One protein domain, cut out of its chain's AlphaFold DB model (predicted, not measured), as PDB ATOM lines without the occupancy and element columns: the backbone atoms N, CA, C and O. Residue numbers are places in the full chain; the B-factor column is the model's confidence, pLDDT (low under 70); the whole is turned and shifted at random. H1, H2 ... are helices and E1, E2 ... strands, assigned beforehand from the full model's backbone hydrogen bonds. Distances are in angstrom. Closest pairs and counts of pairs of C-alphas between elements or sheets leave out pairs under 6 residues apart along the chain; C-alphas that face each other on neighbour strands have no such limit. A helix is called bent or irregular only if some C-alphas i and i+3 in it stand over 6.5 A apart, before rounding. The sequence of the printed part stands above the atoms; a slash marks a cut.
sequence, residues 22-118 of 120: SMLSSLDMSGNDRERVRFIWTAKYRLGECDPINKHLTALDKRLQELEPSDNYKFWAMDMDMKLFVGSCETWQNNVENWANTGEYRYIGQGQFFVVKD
ATOM      1  N   SER A  22      32.019-124.344  72.639       44.34
ATOM      2  CA  SER A  22      32.826-124.396  73.867       44.34
ATOM      3  C   SER A  22      34.322-124.093  73.681       44.34
ATOM      4  O   SER A  22      34.993-123.736  74.651       44.34
ATOM      5  N   MET A  23      34.878-124.257  72.476       47.19
ATOM      6  CA  MET A  23      36.328-124.117  72.240       47.19
ATOM      7  C   MET A  23      36.716-122.696  71.838       47.19
ATOM      8  O   MET A  23      37.686-122.159  72.361       47.19
ATOM      9  N   LEU A  24      35.914-122.025  71.009       48.53
ATOM     10  CA  LEU A  24      36.105-120.595  70.763       48.53
ATOM     11  C   LEU A  24      35.869-119.800  72.052       48.53
ATOM     12  O   LEU A  24      36.625-118.876  72.326       48.53
ATOM     13  N   SER A  25      34.927-120.232  72.908       49.75
ATOM     14  CA  SER A  25      34.762-119.677  74.257       49.75
ATOM     15  C   SER A  25      35.964-119.794  75.184       49.75
ATOM     16  O   SER A  25      36.027-119.035  76.146       49.75
ATOM     17  N   SER A  26      36.910-120.686  74.876       49.88
ATOM     18  CA  SER A  26      38.148-120.865  75.639       49.88
ATOM     19  C   SER A  26      39.304-119.974  75.175       49.88
ATOM     20  O   SER A  26      40.317-119.905  75.866       49.88
ATOM     21  N   LEU A  27      39.162-119.281  74.038       58.16
ATOM     22  CA  LEU A  27      40.110-118.241  73.654       58.16
ATOM     23  C   LEU A  27      39.945-117.057  74.609       58.16
ATOM     24  O   LEU A  27      38.831-116.538  74.749       58.16
ATOM     25  N   ASP A  28      41.054-116.636  75.221       63.09
ATOM     26  CA  ASP A  28      41.159-115.434  76.056       63.09
ATOM     27  C   ASP A  28      41.113-114.174  75.175       63.09
ATOM     28  O   ASP A  28      42.084-113.447  74.994       63.09
ATOM     29  N   MET A  29      39.976-113.990  74.508       68.94
ATOM     30  CA  MET A  29      39.671-112.866  73.632       68.94
ATOM     31  C   MET A  29      38.218-112.451  73.825       68.94
ATOM     32  O   MET A  29      37.368-113.251  74.239       68.94
ATOM     33  N   SER A  30      37.917-111.195  73.496       73.56
ATOM     34  CA  SER A  30      36.554-110.684  73.583       73.56
ATOM     35  C   SER A  30      35.611-111.475  72.667       73.56
ATOM     36  O   SER A  30      36.016-112.029  71.642       73.56
ATOM     37  N   GLY A  31      34.320-111.518  73.012       68.38
ATOM     38  CA  GLY A  31      33.311-112.147  72.153       68.38
ATOM     39  C   GLY A  31      33.273-111.539  70.744       68.38
ATOM     40  O   GLY A  31      33.063-112.262  69.777       68.38
ATOM     41  N   ASN A  32      33.557-110.240  70.617       75.00
ATOM     42  CA  ASN A  32      33.604-109.552  69.328       75.00
ATOM     43  C   ASN A  32      34.824-109.970  68.496       75.00
ATOM     44  O   ASN A  32      34.683-110.241  67.305       75.00
ATOM     45  N   ASP A  33      36.006-110.069  69.108       77.19
ATOM     46  CA  ASP A  33      37.225-110.482  68.400       77.19
ATOM     47  C   ASP A  33      37.147-111.939  67.960       77.19
ATOM     48  O   ASP A  33      37.531-112.279  66.844       77.19
ATOM     49  N   ARG A  34      36.523-112.783  68.778       75.69
ATOM     50  CA  ARG A  34      36.216-114.170  68.431       75.69
ATOM     51  C   ARG A  34      35.355-114.291  67.179       75.69
ATOM     52  O   ARG A  34      35.657-115.112  66.316       75.69
ATOM     53  N   GLU A  35      34.305-113.482  67.054       75.44
ATOM     54  CA  GLU A  35      33.462-113.492  65.853       75.44
ATOM     55  C   GLU A  35      34.193-112.928  64.626       75.44
ATOM     56  O   GLU A  35      34.051-113.468  63.527       75.44
ATOM     57  N   ARG A  36      35.063-111.922  64.802       81.12
ATOM     58  CA  ARG A  36      35.939-111.421  63.726       81.12
ATOM     59  C   ARG A  36      36.908-112.502  63.242       81.12
ATOM     60  O   ARG A  36      37.020-112.722  62.038       81.12
ATOM     61  N   VAL A  37      37.540-113.232  64.162       80.81
ATOM     62  CA  VAL A  37      38.418-114.371  63.849       80.81
ATOM     63  C   VAL A  37      37.646-115.462  63.101       80.81
ATOM     64  O   VAL A  37      38.130-115.942  62.074       80.81
ATOM     65  N   ARG A  38      36.422-115.814  63.533       78.38
ATOM     66  CA  ARG A  38      35.562-116.767  62.799       78.38
ATOM     67  C   ARG A  38      35.304-116.313  61.362       78.38
ATOM     68  O   ARG A  38      35.434-117.120  60.439       78.38
ATOM     69  N   PHE A  39      34.929-115.046  61.170       82.69
ATOM     70  CA  PHE A  39      34.666-114.497  59.841       82.69
ATOM     71  C   PHE A  39      35.904-114.584  58.947       82.69
ATOM     72  O   PHE A  39      35.820-115.153  57.861       82.69
ATOM     73  N   ILE A  40      37.049-114.075  59.413       84.62
ATOM     74  CA  ILE A  40      38.285-114.007  58.622       84.62
ATOM     75  C   ILE A  40      38.749-115.402  58.208       84.62
ATOM     76  O   ILE A  40      39.091-115.620  57.047       84.62
ATOM     77  N   TRP A  41      38.704-116.372  59.121       81.81
ATOM     78  CA  TRP A  41      39.048-117.753  58.793       81.81
ATOM     79  C   TRP A  41      38.114-118.369  57.763       81.81
ATOM     80  O   TRP A  41      38.576-118.997  56.810       81.81
ATOM     81  N   THR A  42      36.807-118.186  57.935       80.25
ATOM     82  CA  THR A  42      35.819-118.738  57.002       80.25
ATOM     83  C   THR A  42      35.959-118.098  55.625       80.25
ATOM     84  O   THR A  42      35.967-118.806  54.622       80.25
ATOM     85  N   ALA A  43      36.179-116.784  55.573       85.25
ATOM     86  CA  ALA A  43      36.487-116.064  54.348       85.25
ATOM     87  C   ALA A  43      37.737-116.626  53.657       85.25
ATOM     88  O   ALA A  43      37.674-116.946  52.473       85.25
ATOM     89  N   LYS A  44      38.842-116.816  54.389       86.19
ATOM     90  CA  LYS A  44      40.077-117.400  53.844       86.19
ATOM     91  C   LYS A  44      39.864-118.804  53.293       86.19
ATOM     92  O   LYS A  44      40.294-119.082  52.182       86.19
ATOM     93  N   TYR A  45      39.199-119.676  54.048       80.94
ATOM     94  CA  TYR A  45      38.928-121.047  53.618       80.94
ATOM     95  C   TYR A  45      38.082-121.074  52.340       80.94
ATOM     96  O   TYR A  45      38.459-121.708  51.358       80.94
ATOM     97  N   ARG A  46      36.975-120.321  52.314       83.19
ATOM     98  CA  ARG A  46      36.058-120.295  51.165       83.19
ATOM     99  C   ARG A  46      36.680-119.633  49.943       83.19
ATOM    100  O   ARG A  46      36.486-120.127  48.839       83.19
ATOM    101  N   LEU A  47      37.458-118.565  50.117       86.19
ATOM    102  CA  LEU A  47      38.240-118.000  49.018       86.19
ATOM    103  C   LEU A  47      39.339-118.963  48.558       86.19
ATOM    104  O   LEU A  47      39.537-119.098  47.364       86.19
ATOM    105  N   GLY A  48      39.990-119.706  49.453       85.12
ATOM    106  CA  GLY A  48      40.954-120.741  49.071       85.12
ATOM    107  C   GLY A  48      40.347-121.848  48.199       85.12
ATOM    108  O   GLY A  48      40.995-122.304  47.260       85.12
ATOM    109  N   GLU A  49      39.099-122.248  48.466       83.75
ATOM    110  CA  GLU A  49      38.365-123.217  47.635       83.75
ATOM    111  C   GLU A  49      37.870-122.617  46.306       83.75
ATOM    112  O   GLU A  49      37.908-123.286  45.275       83.75
ATOM    113  N   CYS A  50      37.364-121.381  46.330       83.88
ATOM    114  CA  CYS A  50      36.603-120.799  45.220       83.88
ATOM    115  C   CYS A  50      37.400-119.835  44.321       83.88
ATOM    116  O   CYS A  50      37.094-119.712  43.138       83.88
ATOM    117  N   ASP A  51      38.354-119.095  44.885       89.38
ATOM    118  CA  ASP A  51      39.099-117.993  44.259       89.38
ATOM    119  C   ASP A  51      40.459-117.785  44.966       89.38
ATOM    120  O   ASP A  51      40.663-116.812  45.703       89.38
ATOM    121  N   PRO A  52      41.411-118.721  44.793       90.19
ATOM    122  CA  PRO A  52      42.667-118.739  45.547       90.19
ATOM    123  C   PRO A  52      43.630-117.597  45.185       90.19
ATOM    124  O   PRO A  52      44.674-117.454  45.817       90.19
ATOM    125  N   ILE A  53      43.307-116.791  44.170       93.12
ATOM    126  CA  ILE A  53      44.080-115.611  43.755       93.12
ATOM    127  C   ILE A  53      43.388-114.299  44.147       93.12
ATOM    128  O   ILE A  53      43.786-113.228  43.681       93.12
ATOM    129  N   ASN A  54      42.351-114.363  44.986       94.06
ATOM    130  CA  ASN A  54      41.600-113.189  45.400       94.06
ATOM    131  C   ASN A  54      42.516-112.143  46.061       94.06
ATOM    132  O   ASN A  54      43.254-112.434  47.005       94.06
ATOM    133  N   LYS A  55      42.411-110.893  45.594       95.50
ATOM    134  CA  LYS A  55      43.239-109.756  46.033       95.50
ATOM    135  C   LYS A  55      43.189-109.483  47.547       95.50
ATOM    136  O   LYS A  55      44.093-108.840  48.073       95.50
ATOM    137  N   HIS A  56      42.154-109.954  48.248       95.12
ATOM    138  CA  HIS A  56      41.947-109.694  49.678       95.12
ATOM    139  C   HIS A  56      42.546-110.747  50.609       95.12
ATOM    140  O   HIS A  56      42.548-110.529  51.820       95.12
ATOM    141  N   LEU A  57      43.077-111.861  50.090       91.19
ATOM    142  CA  LEU A  57      43.650-112.928  50.922       91.19
ATOM    143  C   LEU A  57      44.751-112.403  51.856       91.19
ATOM    144  O   LEU A  57      44.710-112.654  53.056       91.19
ATOM    145  N   THR A  58      45.658-111.568  51.344       92.12
ATOM    146  CA  THR A  58      46.715-110.945  52.159       92.12
ATOM    147  C   THR A  58      46.162-110.001  53.230       92.12
ATOM    148  O   THR A  58      46.702-109.927  54.332       92.12
ATOM    149  N   ALA A  59      45.081-109.272  52.938       92.56
ATOM    150  CA  ALA A  59      44.451-108.387  53.916       92.56
ATOM    151  C   ALA A  59      43.783-109.185  55.048       92.56
ATOM    152  O   ALA A  59      43.883-108.802  56.214       92.56
ATOM    153  N   LEU A  60      43.149-110.311  54.711       90.31
ATOM    154  CA  LEU A  60      42.587-111.248  55.679       90.31
ATOM    155  C   LEU A  60      43.681-111.863  56.562       90.31
ATOM    156  O   LEU A  60      43.517-111.902  57.777       90.31
ATOM    157  N   ASP A  61      44.812-112.282  55.983       88.69
ATOM    158  CA  ASP A  61      45.961-112.807  56.738       88.69
ATOM    159  C   ASP A  61      46.497-111.801  57.750       88.69
ATOM    160  O   ASP A  61      46.679-112.127  58.923       88.69
ATOM    161  N   LYS A  62      46.700-110.557  57.311       90.06
ATOM    162  CA  LYS A  62      47.182-109.492  58.187       90.06
ATOM    163  C   LYS A  62      46.203-109.233  59.333       90.06
ATOM    164  O   LYS A  62      46.616-109.177  60.487       90.06
ATOM    165  N   ARG A  63      44.906-109.111  59.032       89.19
ATOM    166  CA  ARG A  63      43.891-108.873  60.067       89.19
ATOM    167  C   ARG A  63      43.812-110.031  61.057       89.19
ATOM    168  O   ARG A  63      43.594-109.812  62.245       89.19
ATOM    169  N   LEU A  64      44.009-111.257  60.581       85.12
ATOM    170  CA  LEU A  64      44.036-112.426  61.444       85.12
ATOM    171  C   LEU A  64      45.191-112.370  62.449       85.12
ATOM    172  O   LEU A  64      44.969-112.621  63.628       85.12
ATOM    173  N   GLN A  65      46.387-111.990  61.994       85.44
ATOM    174  CA  GLN A  65      47.560-111.809  62.858       85.44
ATOM    175  C   GLN A  65      47.367-110.686  63.885       85.44
ATOM    176  O   GLN A  65      47.875-110.779  64.997       85.44
ATOM    177  N   GLU A  66      46.634-109.625  63.537       86.69
ATOM    178  CA  GLU A  66      46.319-108.537  64.473       86.69
ATOM    179  C   GLU A  66      45.393-108.999  65.606       86.69
ATOM    180  O   GLU A  66      45.604-108.640  66.763       86.69
ATOM    181  N   LEU A  67      44.363-109.785  65.276       80.38
ATOM    182  CA  LEU A  67      43.379-110.276  66.246       80.38
ATOM    183  C   LEU A  67      43.896-111.459  67.069       80.38
ATOM    184  O   LEU A  67      43.460-111.667  68.200       80.38
ATOM    185  N   GLU A  68      44.805-112.247  66.504       75.00
ATOM    186  CA  GLU A  68      45.370-113.438  67.128       75.00
ATOM    187  C   GLU A  68      46.865-113.541  66.762       75.00
ATOM    188  O   GLU A  68      47.244-114.239  65.824       75.00
ATOM    189  N   PRO A  69      47.743-112.816  67.476       72.06
ATOM    190  CA  PRO A  69      49.177-112.783  67.180       72.06
ATOM    191  C   PRO A  69      49.942-114.005  67.712       72.06
ATOM    192  O   PRO A  69      51.137-114.130  67.455       72.06
ATOM    193  N   SER A  70      49.294-114.864  68.511       64.75
ATOM    194  CA  SER A  70      49.966-115.944  69.243       64.75
ATOM    195  C   SER A  70      50.092-117.251  68.456       64.75
ATOM    196  O   SER A  70      50.809-118.144  68.902       64.75
ATOM    197  N   ASP A  71      49.432-117.351  67.296       58.62
ATOM    198  CA  ASP A  71      49.472-118.492  66.369       58.62
ATOM    199  C   ASP A  71      49.101-119.835  67.045       58.62
ATOM    200  O   ASP A  71      49.424-120.926  66.573       58.62
ATOM    201  N   ASN A  72      48.390-119.780  68.182       56.12
ATOM    202  CA  ASN A  72      48.093-120.919  69.065       56.12
ATOM    203  C   ASN A  72      46.920-121.791  68.569       56.12
ATOM    204  O   ASN A  72      46.221-122.444  69.354       56.12
ATOM    205  N   TYR A  73      46.670-121.816  67.263       57.09
ATOM    206  CA  TYR A  73      45.451-122.354  66.668       57.09
ATOM    207  C   TYR A  73      45.236-123.857  66.931       57.09
ATOM    208  O   TYR A  73      45.747-124.728  66.228       57.09
ATOM    209  N   LYS A  74      44.371-124.194  67.899       50.88
ATOM    210  CA  LYS A  74      43.814-125.550  68.059       50.88
ATOM    211  C   LYS A  74      42.563-125.702  67.191       50.88
ATOM    212  O   LYS A  74      41.438-125.482  67.620       50.88
ATOM    213  N   PHE A  75      42.810-126.077  65.939       49.81
ATOM    214  CA  PHE A  75      41.893-125.956  64.799       49.81
ATOM    215  C   PHE A  75      40.873-127.095  64.608       49.81
ATOM    216  O   PHE A  75      39.941-126.977  63.815       49.81
ATOM    217  N   TRP A  76      41.004-128.212  65.322       45.09
ATOM    218  CA  TRP A  76      40.177-129.407  65.084       45.09
ATOM    219  C   TRP A  76      38.684-129.224  65.431       45.09
ATOM    220  O   TRP A  76      37.857-130.017  64.990       45.09
ATOM    221  N   ALA A  77      38.321-128.171  66.171       47.28
ATOM    222  CA  ALA A  77      36.929-127.829  66.472       47.28
ATOM    223  C   ALA A  77      36.266-126.931  65.405       47.28
ATOM    224  O   ALA A  77      35.039-126.904  65.318       47.28
ATOM    225  N   MET A  78      37.049-126.220  64.581       52.62
ATOM    226  CA  MET A  78      36.527-125.296  63.564       52.62
ATOM    227  C   MET A  78      36.140-126.001  62.266       52.62
ATOM    228  O   MET A  78      35.185-125.576  61.636       52.62
ATOM    229  N   ASP A  79      36.789-127.105  61.890       47.50
ATOM    230  CA  ASP A  79      36.489-127.817  60.633       47.50
ATOM    231  C   ASP A  79      35.034-128.344  60.560       47.50
ATOM    232  O   ASP A  79      34.463-128.495  59.477       47.50
ATOM    233  N   MET A  80      34.399-128.569  61.721       46.19
ATOM    234  CA  MET A  80      32.971-128.907  61.821       46.19
ATOM    235  C   MET A  80      32.047-127.684  61.735       46.19
ATOM    236  O   MET A  80      31.022-127.765  61.064       46.19
ATOM    237  N   ASP A  81      32.406-126.551  62.350       52.38
ATOM    238  CA  ASP A  81      31.625-125.304  62.258       52.38
ATOM    239  C   ASP A  81      31.810-124.621  60.887       52.38
ATOM    240  O   ASP A  81      30.892-123.979  60.383       52.38
ATOM    241  N   MET A  82      32.960-124.804  60.229       52.50
ATOM    242  CA  MET A  82      33.294-124.131  58.973       52.50
ATOM    243  C   MET A  82      32.463-124.628  57.787       52.50
ATOM    244  O   MET A  82      32.018-123.836  56.958       52.50
ATOM    245  N   LYS A  83      32.180-125.936  57.755       48.50
ATOM    246  CA  LYS A  83      31.279-126.567  56.775       48.50
ATOM    247  C   LYS A  83      29.807-126.205  57.007       48.50
ATOM    248  O   LYS A  83      28.992-126.392  56.106       48.50
ATOM    249  N   LEU A  84      29.468-125.677  58.188       49.62
ATOM    250  CA  LEU A  84      28.129-125.186  58.524       49.62
ATOM    251  C   LEU A  84      27.903-123.724  58.112       49.62
ATOM    252  O   LEU A  84      26.758-123.269  58.143       49.62
ATOM    253  N   PHE A  85      28.938-122.990  57.678       57.34
ATOM    254  CA  PHE A  85      28.748-121.652  57.119       57.34
ATOM    255  C   PHE A  85      28.205-121.739  55.693       57.34
ATOM    256  O   PHE A  85      28.921-121.841  54.694       57.34
ATOM    257  N   VAL A  86      26.880-121.711  55.628       60.56
ATOM    258  CA  VAL A  86      26.082-121.740  54.407       60.56
ATOM    259  C   VAL A  86      26.408-120.511  53.551       60.56
ATOM    260  O   VAL A  86      26.377-119.391  54.041       60.56
ATOM    261  N   GLY A  87      26.721-120.685  52.268       68.62
ATOM    262  CA  GLY A  87      26.927-119.568  51.338       68.62
ATOM    263  C   GLY A  87      27.657-119.993  50.067       68.62
ATOM    264  O   GLY A  87      28.591-120.795  50.125       68.62
ATOM    265  N   SER A  88      27.238-119.475  48.909       80.56
ATOM    266  CA  SER A  88      27.916-119.725  47.628       80.56
ATOM    267  C   SER A  88      29.298-119.057  47.579       80.56
ATOM    268  O   SER A  88      29.583-118.160  48.374       80.56
ATOM    269  N   CYS A  89      30.152-119.455  46.631       83.69
ATOM    270  CA  CYS A  89      31.413-118.752  46.359       83.69
ATOM    271  C   CYS A  89      31.183-117.249  46.131       83.69
ATOM    272  O   CYS A  89      31.835-116.425  46.762       83.69
ATOM    273  N   GLU A  90      30.179-116.903  45.319       88.12
ATOM    274  CA  GLU A  90      29.771-115.518  45.062       88.12
ATOM    275  C   GLU A  90      29.372-114.784  46.351       88.12
ATOM    276  O   GLU A  90      29.750-113.632  46.560       88.12
ATOM    277  N   THR A  91      28.659-115.461  47.259       85.31
ATOM    278  CA  THR A  91      28.290-114.883  48.560       85.31
ATOM    279  C   THR A  91      29.540-114.489  49.339       85.31
ATOM    280  O   THR A  91      29.616-113.378  49.855       85.31
ATOM    281  N   TRP A  92      30.535-115.375  49.400       86.44
ATOM    282  CA  TRP A  92      31.780-115.125  50.123       86.44
ATOM    283  C   TRP A  92      32.652-114.065  49.457       86.44
ATOM    284  O   TRP A  92      33.154-113.187  50.154       86.44
ATOM    285  N   GLN A  93      32.770-114.074  48.129       90.75
ATOM    286  CA  GLN A  93      33.494-113.038  47.387       90.75
ATOM    287  C   GLN A  93      32.885-111.650  47.624       90.75
ATOM    288  O   GLN A  93      33.604-110.723  47.996       90.75
ATOM    289  N   ASN A  94      31.561-111.518  47.506       90.00
ATOM    290  CA  ASN A  94      30.861-110.255  47.753       90.00
ATOM    291  C   ASN A  94      30.983-109.802  49.212       90.00
ATOM    292  O   ASN A  94      31.132-108.613  49.487       90.00
ATOM    293  N   ASN A  95      30.934-110.740  50.157       87.81
ATOM    294  CA  ASN A  95      31.051-110.431  51.575       87.81
ATOM    295  C   ASN A  95      32.459-109.939  51.943       87.81
ATOM    296  O   ASN A  95      32.600-108.968  52.683       87.81
ATOM    297  N   VAL A  96      33.500-110.567  51.383       91.44
ATOM    298  CA  VAL A  96      34.891-110.131  51.571       91.44
ATOM    299  C   VAL A  96      35.149-108.794  50.885       91.44
ATOM    300  O   VAL A  96      35.796-107.938  51.482       91.44
ATOM    301  N   GLU A  97      34.611-108.563  49.685       93.75
ATOM    302  CA  GLU A  97      34.711-107.261  49.014       93.75
ATOM    303  C   GLU A  97      34.023-106.161  49.840       93.75
ATOM    304  O   GLU A  97      34.590-105.086  50.036       93.75
ATOM    305  N   ASN A  98      32.835-106.431  50.394       91.56
ATOM    306  CA  ASN A  98      32.149-105.484  51.274       91.56
ATOM    307  C   ASN A  98      32.967-105.194  52.534       91.56
ATOM    308  O   ASN A  98      33.166-104.026  52.873       91.56
ATOM    309  N   TRP A  99      33.485-106.236  53.189       92.38
ATOM    310  CA  TRP A  99      34.353-106.082  54.350       92.38
ATOM    311  C   TRP A  99      35.568-105.240  54.006       92.38
ATOM    312  O   TRP A  99      35.821-104.251  54.687       92.38
ATOM    313  N   ALA A 100      36.291-105.554  52.934       92.38
ATOM    314  CA  ALA A 100      37.478-104.814  52.523       92.38
ATOM    315  C   ALA A 100      37.194-103.308  52.379       92.38
ATOM    316  O   ALA A 100      37.958-102.498  52.907       92.38
ATOM    317  N   ASN A 101      36.057-102.957  51.770       92.31
ATOM    318  CA  ASN A 101      35.671-101.577  51.477       92.31
ATOM    319  C   ASN A 101      35.078-100.812  52.673       92.31
ATOM    320  O   ASN A 101      35.273 -99.604  52.775       92.31
ATOM    321  N   THR A 102      34.343-101.483  53.562       90.69
ATOM    322  CA  THR A 102      33.510-100.814  54.586       90.69
ATOM    323  C   THR A 102      33.871-101.177  56.025       90.69
ATOM    324  O   THR A 102      33.459-100.495  56.958       90.69
ATOM    325  N   GLY A 103      34.627-102.258  56.219       89.06
ATOM    326  CA  GLY A 103      34.791-102.913  57.516       89.06
ATOM    327  C   GLY A 103      33.574-103.744  57.932       89.06
ATOM    328  O   GLY A 103      33.603-104.372  58.981       89.06
ATOM    329  N   GLU A 104      32.505-103.801  57.140       88.69
ATOM    330  CA  GLU A 104      31.301-104.553  57.486       88.69
ATOM    331  C   GLU A 104      31.278-105.915  56.801       88.69
ATOM    332  O   GLU A 104      31.548-106.036  55.606       88.69
ATOM    333  N   TYR A 105      30.886-106.951  57.533       83.00
ATOM    334  CA  TYR A 105      30.644-108.268  56.961       83.00
ATOM    335  C   TYR A 105      29.316-108.838  57.430       83.00
ATOM    336  O   TYR A 105      28.815-108.554  58.517       83.00
ATOM    337  N   ARG A 106      28.736-109.671  56.574       76.50
ATOM    338  CA  ARG A 106      27.524-110.424  56.854       76.50
ATOM    339  C   ARG A 106      27.911-111.754  57.473       76.50
ATOM    340  O   ARG A 106      28.604-112.554  56.849       76.50
ATOM    341  N   TYR A 107      27.461-111.997  58.690       70.19
ATOM    342  CA  TYR A 107      27.564-113.309  59.303       70.19
ATOM    343  C   TYR A 107      26.434-114.201  58.792       70.19
ATOM    344  O   TYR A 107      25.286-113.755  58.738       70.19
ATOM    345  N   ILE A 108      26.752-115.447  58.428       58.97
ATOM    346  CA  ILE A 108      25.761-116.442  58.001       58.97
ATOM    347  C   ILE A 108      25.697-117.536  59.062       58.97
ATOM    348  O   ILE A 108      26.363-118.563  58.966       58.97
ATOM    349  N   GLY A 109      24.915-117.292  60.110       52.59
ATOM    350  CA  GLY A 109      24.662-118.262  61.175       52.59
ATOM    351  C   GLY A 109      23.259-118.833  61.030       52.59
ATOM    352  O   GLY A 109      22.307-118.066  60.937       52.59
ATOM    353  N   GLN A 110      23.114-120.163  60.992       47.41
ATOM    354  CA  GLN A 110      21.813-120.861  61.034       47.41
ATOM    355  C   GLN A 110      20.738-120.315  60.058       47.41
ATOM    356  O   GLN A 110      19.551-120.297  60.372       47.41
ATOM    357  N   GLY A 111      21.140-119.853  58.867       43.72
ATOM    358  CA  GLY A 111      20.217-119.319  57.855       43.72
ATOM    359  C   GLY A 111      19.741-117.876  58.085       43.72
ATOM    360  O   GLY A 111      18.848-117.422  57.373       43.72
ATOM    361  N   GLN A 112      20.327-117.143  59.037       43.97
ATOM    362  CA  GLN A 112      20.051-115.727  59.284       43.97
ATOM    363  C   GLN A 112      21.278-114.857  58.979       43.97
ATOM    364  O   GLN A 112      22.419-115.250  59.234       43.97
ATOM    365  N   PHE A 113      21.021-113.671  58.413       58.69
ATOM    366  CA  PHE A 113      22.039-112.685  58.052       58.69
ATOM    367  C   PHE A 113      22.070-111.561  59.084       58.69
ATOM    368  O   PHE A 113      21.072-110.864  59.267       58.69
ATOM    369  N   PHE A 114      23.230-111.330  59.695       67.44
ATOM    370  CA  PHE A 114      23.467-110.168  60.554       67.44
ATOM    371  C   PHE A 114      24.676-109.396  60.035       67.44
ATOM    372  O   PHE A 114      25.639-110.007  59.573       67.44
ATOM    373  N   VAL A 115      24.625-108.065  60.085       72.25
ATOM    374  CA  VAL A 115      25.759-107.207  59.717       72.25
ATOM    375  C   VAL A 115      26.595-106.959  60.966       72.25
ATOM    376  O   VAL A 115      26.073-106.508  61.982       72.25
ATOM    377  N   VAL A 116      27.887-107.262  60.884       77.38
ATOM    378  CA  VAL A 116      28.866-107.032  61.947       77.38
ATOM    379  C   VAL A 116      29.889-106.019  61.453       77.38
ATOM    380  O   VAL A 116      30.322-106.078  60.302       77.38
ATOM    381  N   LYS A 117      30.286-105.096  62.333       79.00
ATOM    382  CA  LYS A 117      31.312-104.093  62.051       79.00
ATOM    383  C   LYS A 117      32.663-104.527  62.621       79.00
ATOM    384  O   LYS A 117      32.824-104.726  63.828       79.00
ATOM    385  N   ASP A 118      33.638-104.676  61.738       77.94
ATOM    386  CA  ASP A 118      35.048-104.806  62.073       77.94
ATOM    387  C   ASP A 118      35.626-103.400  62.262       77.94
ATOM    388  O   ASP A 118      35.893-102.682  61.298       77.94
TER     389      ASP A 118
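This is residues 22 to 118 of the 120 residues of an uncharacterized protein of Psychromonas sp. MB-3u-54 (UniProt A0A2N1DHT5). A two-stranded hairpin, E1 and E2, with helix H4 at its side, sits to one side of a long helix H1 that runs through the middle of the domain. Helix H2 folds back alongside H1 on another side, the first residues of H4 meet the last residues of H1 in a corner at a steep tilt, and the short helix H3, with 1 of its 4 O i to N i+4 pairs within hydrogen-bond range, lies near H1 on a third side, about perpendicular to it. The printed part has 97 residues, with four named helices and then two named strands in the order H1, H2, H3, H4, E1, E2; the sheet E1 - E2 is antiparallel and the class is mostly helix. The whole is compact, with a radius of gyration of the C-alphas of 12.7 A, and rounded, spanning 32 by 28 by 24 A.

Strand E1 is residues 104 to 109, 15.7 A long, and E2 is residues 112 to 117, 16.4 A, ending at C-alpha 117 at (31.312, -104.093, 62.051). Helix H1, residues 31 to 50, begins at C-alpha 31 at (33.311, -112.147, 72.153) and measures 28.5 A. H4 is residues 89 to 102, 19.8 A; H2 is residues 57 to 67, 15.6 A. H3 is residues 75 to 82, 10.5 A, beginning at C-alpha 75 at (41.893, -125.956, 64.799); it is neither bent nor irregular, but only just: C-alphas 77 and 80 are 6.2 A apart.

E1 and E2 form a hairpin, antiparallel at 149 degrees, with N 107 and O 114 2.8 A apart and N 116 and O 105 2.9 A apart, both within hydrogen-bond range. The closest C-alphas of H4 and E1, those of Trp 99 and Tyr 105, are 5.0 A apart; H4 and E2 are apart, only just, at 8.4 A. The closest C-alphas of H1 and E1, those of Phe 39 and Tyr 107, are 7.2 A apart, and H1 and E2 are near each other. H1 touches H4 with residues 43 to 50 alone, closest at the C-alphas of Cys 50 and Cys 89, 5.7 A, at a steep tilt of 49 degrees, opposite ways. H1 and H2 form a helical hairpin: they touch, the C-alphas of Ile 40 and Leu 60 being closest at 5.9 A, at a shallow tilt of 21 degrees, opposite ways. H3 is close to H1 but not clearly touching, about perpendicular at 76 degrees, with the C-alphas of Thr 42 and Met 82 closest at 6.3 A. Every O i to N i+4 pair is within hydrogen-bond range in H1, H2 and H4; in H3 1 of 4 is, beside 2 of 5 O i to N i+3 pairs.

The two C-alphas farthest apart, those of Ser 22 and Ile 53, are 33.3 A apart. The printed part has no cut. The links H4 to E1 and E1 to E2 are tight, the other three short, and no link is long. The mean pLDDT of the printed part is 74.1; residues 22 to 29, residue 31, residues 70 to 87 and residues 108 to 114 are under 70.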